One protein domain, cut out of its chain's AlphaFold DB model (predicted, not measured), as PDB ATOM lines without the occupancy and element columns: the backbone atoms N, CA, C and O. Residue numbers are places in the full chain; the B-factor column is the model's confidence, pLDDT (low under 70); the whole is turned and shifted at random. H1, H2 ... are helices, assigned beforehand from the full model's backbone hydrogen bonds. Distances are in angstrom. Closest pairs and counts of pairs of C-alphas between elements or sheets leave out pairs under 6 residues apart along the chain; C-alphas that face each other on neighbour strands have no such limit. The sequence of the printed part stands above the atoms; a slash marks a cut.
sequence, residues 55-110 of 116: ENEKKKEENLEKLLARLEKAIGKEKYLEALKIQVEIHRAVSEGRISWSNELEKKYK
ATOM      1  N   GLU A  55     -13.140  -3.987  35.893       63.53
ATOM      2  CA  GLU A  55     -12.514  -3.468  34.671       63.53
ATOM      3  C   GLU A  55     -11.171  -2.787  34.938       63.53
ATOM      4  O   GLU A  55     -10.249  -2.886  34.123       63.53
ATOM      5  N   ASN A  56     -11.049  -2.075  36.060       69.31
ATOM      6  CA  ASN A  56      -9.790  -1.444  36.428       69.31
ATOM      7  C   ASN A  56      -8.743  -2.499  36.783       69.31
ATOM      8  O   ASN A  56      -7.614  -2.396  36.317       69.31
ATOM      9  N   GLU A  57      -9.108  -3.525  37.552       68.75
ATOM     10  CA  GLU A  57      -8.208  -4.628  37.906       68.75
ATOM     11  C   GLU A  57      -7.711  -5.374  36.663       68.75
ATOM     12  O   GLU A  57      -6.499  -5.500  36.487       68.75
ATOM     13  N   LYS A  58      -8.603  -5.715  35.723       72.69
ATOM     14  CA  LYS A  58      -8.211  -6.328  34.441       72.69
ATOM     15  C   LYS A  58      -7.233  -5.468  33.642       72.69
ATOM     16  O   LYS A  58      -6.245  -5.969  33.114       72.69
ATOM     17  N   LYS A  59      -7.457  -4.151  33.579       74.69
ATOM     18  CA  LYS A  59      -6.532  -3.227  32.894       74.69
ATOM     19  C   LYS A  59      -5.160  -3.180  33.564       74.69
ATOM     20  O   LYS A  59      -4.147  -3.059  32.873       74.69
ATOM     21  N   LYS A  60      -5.110  -3.252  34.898       80.44
ATOM     22  CA  LYS A  60      -3.846  -3.306  35.646       80.44
ATOM     23  C   LYS A  60      -3.088  -4.603  35.360       80.44
ATOM     24  O   LYS A  60      -1.875  -4.546  35.173       80.44
ATOM     25  N   GLU A  61      -3.790  -5.731  35.279       80.50
ATOM     26  CA  GLU A  61      -3.211  -7.036  34.936       80.50
ATOM     27  C   GLU A  61      -2.667  -7.069  33.502       80.50
ATOM     28  O   GLU A  61      -1.495  -7.386  33.304       80.50
ATOM     29  N   GLU A  62      -3.442  -6.629  32.506       82.44
ATOM     30  CA  GLU A  62      -2.972  -6.582  31.111       82.44
ATOM     31  C   GLU A  62      -1.726  -5.698  30.937       82.44
ATOM     32  O   GLU A  62      -0.817  -6.008  30.159       82.44
ATOM     33  N   ASN A  63      -1.677  -4.563  31.640       84.19
ATOM     34  CA  ASN A  63      -0.524  -3.667  31.599       84.19
ATOM     35  C   ASN A  63       0.709  -4.299  32.253       84.19
ATOM     36  O   ASN A  63       1.817  -4.159  31.731       84.19
ATOM     37  N   LEU A  64       0.520  -5.011  33.363       87.38
ATOM     38  CA  LEU A  64       1.583  -5.744  34.038       87.38
ATOM     39  C   LEU A  64       2.168  -6.833  33.129       87.38
ATOM     40  O   LEU A  64       3.383  -6.876  32.940       87.38
ATOM     41  N   GLU A  65       1.323  -7.661  32.511       87.12
ATOM     42  CA  GLU A  65       1.759  -8.734  31.608       87.12
ATOM     43  C   GLU A  65       2.575  -8.196  30.428       87.12
ATOM     44  O   GLU A  65       3.644  -8.724  30.108       87.12
ATOM     45  N   LYS A  66       2.129  -7.094  29.812       89.94
ATOM     46  CA  LYS A  66       2.852  -6.447  28.705       89.94
ATOM     47  C   LYS A  66       4.240  -5.963  29.125       89.94
ATOM     48  O   LYS A  66       5.200  -6.128  28.367       89.94
ATOM     49  N   LEU A  67       4.361  -5.356  30.307       87.94
ATOM     50  CA  LEU A  67       5.644  -4.866  30.820       87.94
ATOM     51  C   LEU A  67       6.591  -6.021  31.168       87.94
ATOM     52  O   LEU A  67       7.766  -5.976  30.797       87.94
ATOM     53  N   LEU A  68       6.080  -7.080  31.800       88.88
ATOM     54  CA  LEU A  68       6.861  -8.272  32.133       88.88
ATOM     55  C   LEU A  68       7.351  -9.006  30.880       88.88
ATOM     56  O   LEU A  68       8.533  -9.333  30.792       88.88
ATOM     57  N   ALA A  69       6.499  -9.183  29.866       90.31
ATOM     58  CA  ALA A  69       6.890  -9.812  28.605       90.31
ATOM     59  C   ALA A  69       7.994  -9.021  27.876       90.31
ATOM     60  O   ALA A  69       8.923  -9.600  27.303       90.31
ATOM     61  N   ARG A  70       7.929  -7.680  27.911       90.00
ATOM     62  CA  ARG A  70       8.995  -6.818  27.373       90.00
ATOM     63  C   ARG A  70      10.295  -6.986  28.157       90.00
ATOM     64  O   ARG A  70      11.351  -7.076  27.532       90.00
ATOM     65  N   LEU A  71      10.218  -7.054  29.487       87.50
ATOM     66  CA  LEU A  71      11.381  -7.248  30.352       87.50
ATOM     67  C   LEU A  71      12.062  -8.595  30.078       87.50
ATOM     68  O   LEU A  71      13.264  -8.627  29.819       87.50
ATOM     69  N   GLU A  72      11.303  -9.691  30.058       87.25
ATOM     70  CA  GLU A  72      11.831 -11.036  29.787       87.25
ATOM     71  C   GLU A  72      12.479 -11.124  28.401       87.25
ATOM     72  O   GLU A  72      13.570 -11.673  28.252       87.25
ATOM     73  N   LYS A  73      11.866 -10.500  27.389       90.06
ATOM     74  CA  LYS A  73      12.431 -10.434  26.036       90.06
ATOM     75  C   LYS A  73      13.722  -9.617  25.972       90.06
ATOM     76  O   LYS A  73      14.612  -9.967  25.200       90.06
ATOM     77  N   ALA A  74      13.823  -8.524  26.729       86.25
ATOM     78  CA  ALA A  74      15.032  -7.705  26.781       86.25
ATOM     79  C   ALA A  74      16.181  -8.449  27.479       86.25
ATOM     80  O   ALA A  74      17.302  -8.443  26.968       86.25
ATOM     81  N   ILE A  75      15.884  -9.146  28.582       84.38
ATOM     82  CA  ILE A  75      16.843  -9.990  29.309       84.38
ATOM     83  C   ILE A  75      17.314 -11.150  28.425       84.38
ATOM     84  O   ILE A  75      18.514 -11.337  28.260       84.38
ATOM     85  N   GLY A  76      16.391 -11.875  27.784       83.75
ATOM     86  CA  GLY A  76      16.724 -13.005  26.906       83.75
ATOM     87  C   GLY A  76      17.507 -12.625  25.642       83.75
ATOM     88  O   GLY A  76      18.061 -13.497  24.985       83.75
ATOM     89  N   LYS A  77      17.560 -11.335  25.291       88.88
ATOM     90  CA  LYS A  77      18.362 -10.795  24.179       88.88
ATOM     91  C   LYS A  77      19.626 -10.063  24.639       88.88
ATOM     92  O   LYS A  77      20.226  -9.365  23.827       88.88
ATOM     93  N   GLU A  78      19.977 -10.154  25.923       84.06
ATOM     94  CA  GLU A  78      21.142  -9.490  26.533       84.06
ATOM     95  C   GLU A  78      21.164  -7.961  26.341       84.06
ATOM     96  O   GLU A  78      22.205  -7.303  26.369       84.06
ATOM     97  N   LYS A  79      19.991  -7.342  26.171       88.12
ATOM     98  CA  LYS A  79      19.867  -5.891  26.008       88.12
ATOM     99  C   LYS A  79      19.726  -5.202  27.360       88.12
ATOM    100  O   LYS A  79      18.664  -4.681  27.702       88.12
ATOM    101  N   TYR A  80      20.812  -5.167  28.121       83.19
ATOM    102  CA  TYR A  80      20.822  -4.687  29.509       83.19
ATOM    103  C   TYR A  80      20.281  -3.262  29.695       83.19
ATOM    104  O   TYR A  80      19.509  -3.006  30.617       83.19
ATOM    105  N   LEU A  81      20.619  -2.335  28.794       85.62
ATOM    106  CA  LEU A  81      20.151  -0.946  28.885       85.62
ATOM    107  C   LEU A  81      18.645  -0.813  28.603       85.62
ATOM    108  O   LEU A  81      17.973   0.041  29.177       85.62
ATOM    109  N   GLU A  82      18.107  -1.667  27.732       86.88
ATOM    110  CA  GLU A  82      16.669  -1.738  27.458       86.88
ATOM    111  C   GLU A  82      15.931  -2.374  28.645       86.88
ATOM    112  O   GLU A  82      14.908  -1.847  29.077       86.88
ATOM    113  N   ALA A  83      16.497  -3.432  29.234       86.25
ATOM    114  CA  ALA A  83      15.963  -4.059  30.436       86.25
ATOM    115  C   ALA A  83      15.890  -3.067  31.610       86.25
ATOM    116  O   ALA A  83      14.823  -2.921  32.198       86.25
ATOM    117  N   LEU A  84      16.960  -2.311  31.889       85.62
ATOM    118  CA  LEU A  84      16.978  -1.288  32.946       85.62
ATOM    119  C   LEU A  84      15.897  -0.216  32.755       85.62
ATOM    120  O   LEU A  84      15.215   0.153  33.710       85.62
ATOM    121  N   LYS A  85      15.688   0.261  31.521       88.69
ATOM    122  CA  LYS A  85      14.610   1.220  31.224       88.69
ATOM    123  C   LYS A  85      13.233   0.645  31.556       88.69
ATOM    124  O   LYS A  85      12.415   1.343  32.150       88.69
ATOM    125  N   ILE A  86      12.997  -0.620  31.211       89.12
ATOM    126  CA  ILE A  86      11.734  -1.309  31.506       89.12
ATOM    127  C   ILE A  86      11.572  -1.525  33.016       89.12
ATOM    128  O   ILE A  86      10.477  -1.347  33.538       89.12
ATOM    129  N   GLN A  87      12.649  -1.843  33.742       86.75
ATOM    130  CA  GLN A  87      12.601  -1.955  35.203       86.75
ATOM    131  C   GLN A  87      12.157  -0.639  35.856       86.75
ATOM    132  O   GLN A  87      11.260  -0.647  36.695       86.75
ATOM    133  N   VAL A  88      12.714   0.498  35.426       88.38
ATOM    134  CA  VAL A  88      12.300   1.829  35.911       88.38
ATOM    135  C   VAL A  88      10.839   2.132  35.554       88.38
ATOM    136  O   VAL A  88      10.107   2.696  36.368       88.38
ATOM    137  N   GLU A  89      10.387   1.739  34.361       89.25
ATOM    138  CA  GLU A  89       8.990   1.890  33.931       89.25
ATOM    139  C   GLU A  89       8.030   1.092  34.832       89.25
ATOM    140  O   GLU A  89       7.011   1.629  35.268       89.25
ATOM    141  N   ILE A  90       8.391  -0.148  35.182       90.19
ATOM    142  CA  ILE A  90       7.633  -0.983  36.123       90.19
ATOM    143  C   ILE A  90       7.584  -0.315  37.499       90.19
ATOM    144  O   ILE A  90       6.496  -0.135  38.037       90.19
ATOM    145  N   HIS A  91       8.724   0.121  38.045       87.38
ATOM    146  CA  HIS A  91       8.776   0.812  39.344       87.38
ATOM    147  C   HIS A  91       7.840   2.015  39.392       87.38
ATOM    148  O   HIS A  91       7.050   2.166  40.326       87.38
ATOM    149  N   ARG A  92       7.889   2.847  38.350       88.56
ATOM    150  CA  ARG A  92       7.020   4.011  38.229       88.56
ATOM    151  C   ARG A  92       5.548   3.602  38.186       88.56
ATOM    152  O   ARG A  92       4.752   4.151  38.943       88.56
ATOM    153  N   ALA A  93       5.193   2.612  37.369       87.25
ATOM    154  CA  ALA A  93       3.818   2.136  37.247       87.25
ATOM    155  C   ALA A  93       3.274   1.536  38.558       87.25
ATOM    156  O   ALA A  93       2.095   1.736  38.864       87.25
ATOM    157  N   VAL A  94       4.119   0.855  39.346       87.75
ATOM    158  CA  VAL A  94       3.769   0.383  40.698       87.75
ATOM    159  C   VAL A  94       3.518   1.572  41.624       87.75
ATOM    160  O   VAL A  94       2.475   1.628  42.272       87.75
ATOM    161  N   SER A  95       4.429   2.551  41.654       85.44
ATOM    162  CA  SER A  95       4.301   3.727  42.531       85.44
ATOM    163  C   SER A  95       3.062   4.578  42.221       85.44
ATOM    164  O   SER A  95       2.420   5.105  43.123       85.44
ATOM    165  N   GLU A  96       2.683   4.659  40.944       86.31
ATOM    166  CA  GLU A  96       1.495   5.373  40.470       86.31
ATOM    167  C   GLU A  96       0.204   4.537  40.620       86.31
ATOM    168  O   GLU A  96      -0.870   4.989  40.224       86.31
ATOM    169  N   GLY A  97       0.283   3.308  41.149       81.88
ATOM    170  CA  GLY A  97      -0.862   2.413  41.346       81.88
ATOM    171  C   GLY A  97      -1.515   1.918  40.049       81.88
ATOM    172  O   GLY A  97      -2.646   1.417  40.083       81.88
ATOM    173  N   ARG A  98      -0.828   2.062  38.906       83.19
ATOM    174  CA  ARG A  98      -1.300   1.659  37.566       83.19
ATOM    175  C   ARG A  98      -1.179   0.164  37.310       83.19
ATOM    176  O   ARG A  98      -1.820  -0.336  36.394       83.19
ATOM    177  N   ILE A  99      -0.359  -0.525  38.091       86.12
ATOM    178  CA  ILE A  99      -0.231  -1.979  38.090       86.12
ATOM    179  C   ILE A  99      -0.222  -2.476  39.531       86.12
ATOM    180  O   ILE A  99       0.235  -1.779  40.439       86.12
ATOM    181  N   SER A 100      -0.734  -3.684  39.732       83.19
ATOM    182  CA  SER A 100      -0.660  -4.376  41.014       83.19
ATOM    183  C   SER A 100       0.630  -5.193  41.056       83.19
ATOM    184  O   SER A 100       0.897  -5.961  40.138       83.19
ATOM    185  N   TRP A 101       1.439  -5.031  42.105       86.19
ATOM    186  CA  TRP A 101       2.685  -5.781  42.283       86.19
ATOM    187  C   TRP A 101       2.569  -6.718  43.482       86.19
ATOM    188  O   TRP A 101       2.210  -6.283  44.575       86.19
ATOM    189  N   SER A 102       2.847  -8.006  43.278       84.62
ATOM    190  CA  SER A 102       2.728  -9.030  44.318       84.62
ATOM    191  C   SER A 102       4.094  -9.439  44.874       84.62
ATOM    192  O   SER A 102       5.125  -9.334  44.207       84.62
ATOM    193  N   ASN A 103       4.099  -9.990  46.088       82.19
ATOM    194  CA  ASN A 103       5.311 -10.548  46.697       82.19
ATOM    195  C   ASN A 103       5.910 -11.713  45.887       82.19
ATOM    196  O   ASN A 103       7.110 -11.971  45.972       82.19
ATOM    197  N   GLU A 104       5.095 -12.440  45.120       85.00
ATOM    198  CA  GLU A 104       5.569 -13.517  44.244       85.00
ATOM    199  C   GLU A 104       6.359 -12.962  43.057       85.00
ATOM    200  O   GLU A 104       7.452 -13.448  42.757       85.00
ATOM    201  N   LEU A 105       5.851 -11.891  42.438       83.69
ATOM    202  CA  LEU A 105       6.547 -11.174  41.372       83.69
ATOM    203  C   LEU A 105       7.848 -10.557  41.882       83.69
ATOM    204  O   LEU A 105       8.873 -10.648  41.203       83.69
ATOM    205  N   GLU A 106       7.844 -10.025  43.107       84.25
ATOM    206  CA  GLU A 106       9.062  -9.504  43.725       84.25
ATOM    207  C   GLU A 106      10.130 -10.580  43.900       84.25
ATOM    208  O   GLU A 106      11.289 -10.379  43.544       84.25
ATOM    209  N   LYS A 107       9.749 -11.764  44.386       82.12
ATOM    210  CA  LYS A 107      10.687 -12.885  44.533       82.12
ATOM    211  C   LYS A 107      11.243 -13.356  43.187       82.12
ATOM    212  O   LYS A 107      12.420 -13.713  43.126       82.12
ATOM    213  N   LYS A 108      10.418 -13.358  42.132       81.88
ATOM    214  CA  LYS A 108      10.802 -13.816  40.787       81.88
ATOM    215  C   LYS A 108      11.764 -12.845  40.103       81.88
ATOM    216  O   LYS A 108      12.798 -13.273  39.600       81.88
ATOM    217  N   TYR A 109      11.433 -11.556  40.083       78.88
ATOM    218  CA  TYR A 109      12.174 -10.564  39.296       78.88
ATOM    219  C   TYR A 109      13.164  -9.730  40.115       78.88
ATOM    220  O   TYR A 109      14.013  -9.073  39.517       78.88
ATOM    221  N   LYS A 110      13.076  -9.757  41.455       80.31
ATOM    222  CA  LYS A 110      13.935  -9.006  42.397       80.31
ATOM    223  C   LYS A 110      14.114  -7.542  41.999       80.31
ATOM    224  O   LYS A 110      15.195  -6.973  42.131       80.31
TER     225      LYS A 110
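What this domain is: This is residues 55 to 110 of the 116 residues of an uncharacterized protein of Candidatus Bathyarchaeota archaeon (UniProt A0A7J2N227). A helical hairpin, with the long helix H1 and H2 side by side, makes the body, and the short helix H3 is set off from both at the end of the link after H2. The printed part has 56 residues, with three named helices in the order H1, H2, H3 and no named strand; the class is all helix. It is compact, with a radius of gyration of the C-alphas of 11.2 A, yet elongated, spanning 35 by 19 by 16 A.

Where its parts are: H1, residues 55 to 76, is 31.7 A long and begins at C-alpha 55 (-12.514, -3.468, 34.671). H2, residues 80 to 95, is 22.7 A long. H3, residues 103 to 109, ends at C-alpha 109 (12.174, -10.564, 39.296).

How they stand to each other: H1 and H2 touch, the closest C-alphas being those of Ala 74 and Ala 83, 5.2 A apart. This hairpin has a shallow tilt of 19 degrees, opposite ways. H3 is apart from H1 and from H2. In H1, H2 and H3 every O i to N i+4 pair is within hydrogen-bond range.

The domain as a whole: The C-alphas farthest apart, of Glu 55 and Glu 78, are 35.1 A apart. The printed part has no cut and no long link. Residues 55 to 57 have pLDDT under 70.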